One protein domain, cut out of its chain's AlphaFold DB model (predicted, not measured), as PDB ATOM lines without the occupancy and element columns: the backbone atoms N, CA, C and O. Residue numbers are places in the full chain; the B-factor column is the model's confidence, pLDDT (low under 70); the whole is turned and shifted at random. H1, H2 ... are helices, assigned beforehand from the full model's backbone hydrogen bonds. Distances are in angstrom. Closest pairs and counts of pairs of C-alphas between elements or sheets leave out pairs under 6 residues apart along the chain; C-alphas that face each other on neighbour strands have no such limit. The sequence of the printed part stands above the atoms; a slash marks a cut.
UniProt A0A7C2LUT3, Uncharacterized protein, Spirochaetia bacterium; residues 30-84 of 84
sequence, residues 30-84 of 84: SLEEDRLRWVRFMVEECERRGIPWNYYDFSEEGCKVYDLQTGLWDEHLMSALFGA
ATOM      1  N   SER A  30     -15.930  44.609  12.143       86.31
ATOM      2  CA  SER A  30     -14.512  44.239  12.088       86.31
ATOM      3  C   SER A  30     -13.678  45.347  11.444       86.31
ATOM      4  O   SER A  30     -14.007  45.832  10.360       86.31
ATOM      5  N   LEU A  31     -12.573  45.719  12.090       92.38
ATOM      6  CA  LEU A  31     -11.585  46.605  11.486       92.38
ATOM      7  C   LEU A  31     -10.789  45.818  10.447       92.38
ATOM      8  O   LEU A  31     -10.266  44.744  10.746       92.38
ATOM      9  N   GLU A  32     -10.675  46.364   9.239       91.75
ATOM     10  CA  GLU A  32      -9.969  45.703   8.135       91.75
ATOM     11  C   GLU A  32      -8.534  45.327   8.515       91.75
ATOM     12  O   GLU A  32      -8.075  44.218   8.261       91.75
ATOM     13  N   GLU A  33      -7.848  46.224   9.219       95.19
ATOM     14  CA  GLU A  33      -6.486  45.986   9.683       95.19
ATOM     15  C   GLU A  33      -6.377  44.758  10.601       95.19
ATOM     16  O   GLU A  33      -5.434  43.975  10.471       95.19
ATOM     17  N   ASP A  34      -7.350  44.545  11.490       95.75
ATOM     18  CA  ASP A  34      -7.358  43.391  12.389       95.75
ATOM     19  C   ASP A  34      -7.596  42.090  11.619       95.75
ATOM     20  O   ASP A  34      -6.955  41.077  11.910       95.75
ATOM     21  N   ARG A  35      -8.453  42.123  10.588       95.25
ATOM     22  CA  ARG A  35      -8.672  40.977   9.693       95.25
ATOM     23  C   ARG A  35      -7.372  40.577   9.004       95.25
ATOM     24  O   ARG A  35      -6.973  39.418   9.071       95.25
ATOM     25  N   LEU A  36      -6.678  41.540   8.399       96.00
ATOM     26  CA  LEU A  36      -5.424  41.290   7.686       96.00
ATOM     27  C   LEU A  36      -4.317  40.792   8.628       96.00
ATOM     28  O   LEU A  36      -3.575  39.874   8.277       96.00
ATOM     29  N   ARG A  37      -4.220  41.348   9.844       96.44
ATOM     30  CA  ARG A  37      -3.286  40.871  10.881       96.44
ATOM     31  C   ARG A  37      -3.585  39.434  11.298       96.44
ATOM     32  O   ARG A  37      -2.656  38.643  11.444       96.44
ATOM     33  N   TRP A  38      -4.860  39.091  11.463       95.75
ATOM     34  CA  TRP A  38      -5.270  37.731  11.795       95.75
ATOM     35  C   TRP A  38      -4.910  36.741  10.682       95.75
ATOM     36  O   TRP A  38      -4.367  35.676  10.970       95.75
ATOM     37  N   VAL A  39      -5.156  37.105   9.418       96.88
ATOM     38  CA  VAL A  39      -4.831  36.254   8.262       96.88
ATOM     39  C   VAL A  39      -3.328  36.010   8.169       96.88
ATOM     40  O   VAL A  39      -2.917  34.857   8.068       96.88
ATOM     41  N   ARG A  40      -2.504  37.058   8.311       97.19
ATOM     42  CA  ARG A  40      -1.037  36.912   8.343       97.19
ATOM     43  C   ARG A  40      -0.584  35.983   9.458       97.19
ATOM     44  O   ARG A  40       0.161  35.048   9.205       97.19
ATOM     45  N   PHE A  41      -1.090  36.193  10.674       97.06
ATOM     46  CA  PHE A  41      -0.770  35.337  11.816       97.06
ATOM     47  C   PHE A  41      -1.140  33.869  11.559       97.06
ATOM     48  O   PHE A  41      -0.374  32.970  11.896       97.06
ATOM     49  N   MET A  42      -2.306  33.610  10.959       96.81
ATOM     50  CA  MET A  42      -2.751  32.260  10.611       96.81
ATOM     51  C   MET A  42      -1.781  31.588   9.634       96.81
ATOM     52  O   MET A  42      -1.334  30.471   9.913       96.81
ATOM     53  N   VAL A  43      -1.430  32.278   8.544       97.06
ATOM     54  CA  VAL A  43      -0.491  31.772   7.535       97.06
ATOM     55  C   VAL A  43       0.878  31.528   8.162       97.06
ATOM     56  O   VAL A  43       1.387  30.415   8.087       97.06
ATOM     57  N   GLU A  44       1.439  32.520   8.856       97.19
ATOM     58  CA  GLU A  44       2.743  32.415   9.520       97.19
ATOM     59  C   GLU A  44       2.801  31.220  10.479       97.19
ATOM     60  O   GLU A  44       3.770  30.460  10.477       97.19
ATOM     61  N   GLU A  45       1.757  31.009  11.281       97.25
ATOM     62  CA  GLU A  45       1.724  29.918  12.248       97.25
ATOM     63  C   GLU A  45       1.565  28.539  11.596       97.25
ATOM     64  O   GLU A  45       2.136  27.570  12.115       97.25
ATOM     65  N   CYS A  46       0.827  28.443  10.486       97.12
ATOM     66  CA  CYS A  46       0.705  27.218   9.697       97.12
ATOM     67  C   CYS A  46       2.029  26.883   8.995       97.12
ATOM     68  O   CYS A  46       2.556  25.782   9.175       97.12
ATOM     69  N   GLU A  47       2.610  27.848   8.279       97.12
ATOM     70  CA  GLU A  47       3.875  27.703   7.548       97.12
ATOM     71  C   GLU A  47       5.034  27.346   8.487       97.12
ATOM     72  O   GLU A  47       5.765  26.382   8.250       97.12
ATOM     73  N   ARG A  48       5.157  28.041   9.628       97.25
ATOM     74  CA  ARG A  48       6.200  27.776  10.636       97.25
ATOM     75  C   ARG A  48       6.178  26.336  11.160       97.25
ATOM     76  O   ARG A  48       7.206  25.834  11.616       97.25
ATOM     77  N   ARG A  49       5.015  25.685  11.135       96.31
ATOM     78  CA  ARG A  49       4.798  24.319  11.640       96.31
ATOM     79  C   ARG A  49       4.700  23.276  10.531       96.31
ATOM     80  O   ARG A  49       4.515  22.098  10.825       96.31
ATOM     81  N   GLY A  50       4.800  23.686   9.265       96.50
ATOM     82  CA  GLY A  50       4.590  22.802   8.121       96.50
ATOM     83  C   GLY A  50       3.175  22.218   8.066       96.50
ATOM     84  O   GLY A  50       3.004  21.077   7.636       96.50
ATOM     85  N   ILE A  51       2.173  22.964   8.541       97.88
ATOM     86  CA  ILE A  51       0.760  22.584   8.477       97.88
ATOM     87  C   ILE A  51       0.192  23.162   7.176       97.88
ATOM     88  O   ILE A  51       0.101  24.383   7.063       97.88
ATOM     89  N   PRO A  52      -0.213  22.332   6.197       97.81
ATOM     90  CA  PRO A  52      -0.903  22.834   5.018       97.81
ATOM     91  C   PRO A  52      -2.221  23.501   5.422       97.81
ATOM     92  O   PRO A  52      -2.848  23.109   6.414       97.81
ATOM     93  N   TRP A  53      -2.655  24.489   4.649       97.50
ATOM     94  CA  TRP A  53      -3.818  25.302   4.977       97.50
ATOM     95  C   TRP A  53      -4.622  25.673   3.733       97.50
ATOM     96  O   TRP A  53      -4.095  25.692   2.623       97.50
ATOM     97  N   ASN A  54      -5.899  25.973   3.952       97.25
ATOM     98  CA  ASN A  54      -6.806  26.565   2.983       97.25
ATOM     99  C   ASN A  54      -7.453  27.816   3.593       97.25
ATOM    100  O   ASN A  54      -7.814  27.841   4.776       97.25
ATOM    101  N   TYR A  55      -7.629  28.842   2.766       96.94
ATOM    102  CA  TYR A  55      -8.367  30.042   3.140       96.94
ATOM    103  C   TYR A  55      -9.838  29.907   2.740       96.94
ATOM    104  O   TYR A  55     -10.148  29.575   1.595       96.94
ATOM    105  N   TYR A  56     -10.731  30.166   3.693       96.00
ATOM    106  CA  TYR A  56     -12.146  30.381   3.419       96.00
ATOM    107  C   TYR A  56     -12.320  31.902   3.221       96.00
ATOM    108  O   TYR A  56     -11.893  32.666   4.057       96.00
ATOM    109  N   ASP A  57     -12.834  32.442   2.136       94.06
ATOM    110  CA  ASP A  57     -13.242  31.722   0.953       94.06
ATOM    111  C   ASP A  57     -12.848  32.476  -0.319       94.06
ATOM    112  O   ASP A  57     -12.346  33.600  -0.308       94.06
ATOM    113  N   PHE A  58     -13.034  31.804  -1.444       95.94
ATOM    114  CA  PHE A  58     -12.683  32.343  -2.739       95.94
ATOM    115  C   PHE A  58     -13.549  33.548  -3.145       95.94
ATOM    116  O   PHE A  58     -12.996  34.511  -3.659       95.94
ATOM    117  N   SER A  59     -14.867  33.529  -2.921       95.12
ATOM    118  CA  SER A  59     -15.818  34.497  -3.495       95.12
ATOM    119  C   SER A  59     -17.099  34.801  -2.694       95.12
ATOM    120  O   SER A  59     -17.887  35.643  -3.124       95.12
ATOM    121  N   GLU A  60     -17.352  34.137  -1.570       91.19
ATOM    122  CA  GLU A  60     -18.499  34.369  -0.693       91.19
ATOM    123  C   GLU A  60     -18.327  35.666   0.109       91.19
ATOM    124  O   GLU A  60     -17.252  36.063   0.571       91.19
ATOM    125  N   GLU A  61     -19.434  36.381   0.270       84.88
ATOM    126  CA  GLU A  61     -19.427  37.624   1.023       84.88
ATOM    127  C   GLU A  61     -18.977  37.381   2.472       84.88
ATOM    128  O   GLU A  61     -19.333  36.390   3.115       84.88
ATOM    129  N   GLY A  62     -18.187  38.311   3.001       86.56
ATOM    130  CA  GLY A  62     -17.621  38.221   4.347       86.56
ATOM    131  C   GLY A  62     -16.132  37.906   4.356       86.56
ATOM    132  O   GLY A  62     -15.386  38.590   5.061       86.56
ATOM    133  N   CYS A  63     -15.704  36.918   3.567       93.56
ATOM    134  CA  CYS A  63     -14.320  36.444   3.519       93.56
ATOM    135  C   CYS A  63     -13.749  36.316   2.089       93.56
ATOM    136  O   CYS A  63     -12.634  35.832   1.966       93.56
ATOM    137  N   LYS A  64     -14.435  36.770   1.028       94.19
ATOM    138  CA  LYS A  64     -13.928  36.672  -0.355       94.19
ATOM    139  C   LYS A  64     -12.521  37.245  -0.562       94.19
ATOM    140  O   LYS A  64     -12.250  38.387  -0.196       94.19
ATOM    141  N   VAL A  65     -11.672  36.484  -1.256       95.62
ATOM    142  CA  VAL A  65     -10.399  36.969  -1.840       95.62
ATOM    143  C   VAL A  65     -10.569  37.426  -3.287       95.62
ATOM    144  O   VAL A  65      -9.784  38.228  -3.782       95.62
ATOM    145  N   TYR A  66     -11.584  36.918  -3.983       96.81
ATOM    146  CA  TYR A  66     -11.837  37.194  -5.389       96.81
ATOM    147  C   TYR A  66     -13.300  37.562  -5.613       96.81
ATOM    148  O   TYR A  66     -14.225  36.840  -5.242       96.81
ATOM    149  N   ASP A  67     -13.523  38.692  -6.268       96.25
ATOM    150  CA  ASP A  67     -14.858  39.146  -6.608       96.25
ATOM    151  C   ASP A  67     -15.246  38.641  -8.008       96.25
ATOM    152  O   ASP A  67     -14.702  39.072  -9.025       96.25
ATOM    153  N   LEU A  68     -16.218  37.723  -8.071       96.25
ATOM    154  CA  LEU A  68     -16.677  37.120  -9.329       96.25
ATOM    155  C   LEU A  68     -17.396  38.104 -10.269       96.25
ATOM    156  O   LEU A  68     -17.517  37.814 -11.457       96.25
ATOM    157  N   GLN A  69     -17.900  39.235  -9.765       95.31
ATOM    158  CA  GLN A  69     -18.622  40.219 -10.580       95.31
ATOM    159  C   GLN A  69     -17.656  41.165 -11.289       95.31
ATOM    160  O   GLN A  69     -17.845  41.495 -12.459       95.31
ATOM    161  N   THR A  70     -16.623  41.602 -10.572       96.88
ATOM    162  CA  THR A  70     -15.612  42.540 -11.075       96.88
ATOM    163  C   THR A  70     -14.400  41.836 -11.679       96.88
ATOM    164  O   THR A  70     -13.693  42.433 -12.488       96.88
ATOM    165  N   GLY A  71     -14.175  40.566 -11.335       97.19
ATOM    166  CA  GLY A  71     -13.016  39.790 -11.766       97.19
ATOM    167  C   GLY A  71     -11.707  40.240 -11.115       97.19
ATOM    168  O   GLY A  71     -10.644  40.100 -11.719       97.19
ATOM    169  N   LEU A  72     -11.786  40.839  -9.925       97.44
ATOM    170  CA  LEU A  72     -10.651  41.436  -9.223       97.44
ATOM    171  C   LEU A  72     -10.338  40.679  -7.935       97.44
ATOM    172  O   LEU A  72     -11.233  40.188  -7.245       97.44
ATOM    173  N   TRP A  73      -9.050  40.626  -7.612       96.62
ATOM    174  CA  TRP A  73      -8.557  40.146  -6.328       96.62
ATOM    175  C   TRP A  73      -8.617  41.258  -5.278       96.62
ATOM    176  O   TRP A  73      -8.431  42.435  -5.590       96.62
ATOM    177  N   ASP A  74      -8.819  40.880  -4.018       94.69
ATOM    178  CA  ASP A  74      -8.511  41.743  -2.883       94.69
ATOM    179  C   ASP A  74      -6.992  41.744  -2.663       94.69
ATOM    180  O   ASP A  74      -6.424  40.833  -2.061       94.69
ATOM    181  N   GLU A  75      -6.321  42.773  -3.178       95.88
ATOM    182  CA  GLU A  75      -4.862  42.918  -3.106       95.88
ATOM    183  C   GLU A  75      -4.330  42.951  -1.663       95.88
ATOM    184  O   GLU A  75      -3.225  42.477  -1.384       95.88
ATOM    185  N   HIS A  76      -5.108  43.483  -0.715       95.12
ATOM    186  CA  HIS A  76      -4.695  43.533   0.686       95.12
ATOM    187  C   HIS A  76      -4.719  42.141   1.310       95.12
ATOM    188  O   HIS A  76      -3.776  41.756   2.011       95.12
ATOM    189  N   LEU A  77      -5.771  41.378   1.025       95.19
ATOM    190  CA  LEU A  77      -5.920  40.014   1.502       95.19
ATOM    191  C   LEU A  77      -4.941  39.059   0.805       95.19
ATOM    192  O   LEU A  77      -4.319  38.237   1.474       95.19
ATOM    193  N   MET A  78      -4.708  39.226  -0.499       95.94
ATOM    194  CA  MET A  78      -3.672  38.499  -1.243       95.94
ATOM    195  C   MET A  78      -2.281  38.735  -0.651       95.94
ATOM    196  O   MET A  78      -1.552  37.776  -0.392       95.94
ATOM    197  N   SER A  79      -1.937  39.991  -0.347       96.31
ATOM    198  CA  SER A  79      -0.684  40.329   0.338       96.31
ATOM    199  C   SER A  79      -0.599  39.706   1.738       96.31
ATOM    200  O   SER A  79       0.480  39.306   2.174       96.31
ATOM    201  N   ALA A  80      -1.720  39.597   2.460       96.19
ATOM    202  CA  ALA A  80      -1.765  38.917   3.752       96.19
ATOM    203  C   ALA A  80      -1.596  37.389   3.645       96.19
ATOM    204  O   ALA A  80      -1.042  36.792   4.563       96.19
ATOM    205  N   LEU A  81      -2.053  36.776   2.547       96.38
ATOM    206  CA  LEU A  81      -1.998  35.330   2.319       96.38
ATOM    207  C   LEU A  81      -0.649  34.841   1.783       96.38
ATOM    208  O   LEU A  81      -0.192  33.773   2.179       96.38
ATOM    209  N   PHE A  82      -0.022  35.598   0.883       93.75
ATOM    210  CA  PHE A  82       1.154  35.134   0.136       93.75
ATOM    211  C   PHE A  82       2.404  35.999   0.331       93.75
ATOM    212  O   PHE A  82       3.474  35.643  -0.160       93.75
ATOM    213  N   GLY A  83       2.293  37.111   1.063       81.75
ATOM    214  CA  GLY A  83       3.315  38.155   1.058       81.75
ATOM    215  C   GLY A  83       3.237  39.019  -0.205       81.75
ATOM    216  O   GLY A  83       2.497  38.714  -1.139       81.75
ATOM    217  N   ALA A  84       3.953  40.143  -0.195       54.19
ATOM    218  CA  ALA A  84       4.130  41.017  -1.360       54.19
ATOM    219  C   ALA A  84       5.401  40.648  -2.134       54.19
ATOM    220  O   ALA A  84       6.391  40.261  -1.466       54.19
TER     221      ALA A  84
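Overview. This is residues 30 to 84 of the 84 residues of an uncharacterized protein of Spirochaetia bacterium (UniProt A0A7C2LUT3). A long helix, H1, and a short helix, H2, lie side by side and run the same way, H2 packing on H1 with a long loop, residues 49 to 74, joining them. The loop turns back from the far end of H1, where residues 45 to 50 stick out, and forms a small turn in which residues 66 to 67 pair antiparallel with residues 72 to 73. The printed part has 55 residues, with two named helices in the order H1, H2 and no named strand; the class is all helix, though under half of the residues, 25 of 55, are in named elements. The whole is compact, with a radius of gyration of the C-alphas of 11.6 A, and elongated, spanning 36 by 23 by 20 A.

Arrangement. H1, residues 32 to 48, touches H2, residues 75 to 82, with its residues 36 to 43 alone. The closest C-alphas of the two are those of Arg 40 and Ala 80, 5.1 A apart. Their lines stand at a shallow tilt of 16 degrees, and they run the same way. Their centres are 9.8 A apart. In H1 and H2 every O i to N i+4 pair is within hydrogen-bond range.

Along the chain. H1 begins at C-alpha 32 at (-9.969, 45.703, 8.135) and ends at C-alpha 48 at (6.200, 27.776, 10.636), 24.3 A from first to last C-alpha. H2 measures 10.4 A from C-alpha 75 to C-alpha 82, which is at (1.154, 35.134, 0.136).

Size, cuts and confidence. The two C-alphas farthest apart are those of Arg 49 and Gln 69, 36.0 A. The link from H1 to H2, 26 residues, is long. The printed part has no cut, and residue 84 is the chain's last. The mean pLDDT of the printed part is 94.4, and residue 84 alone is under 70.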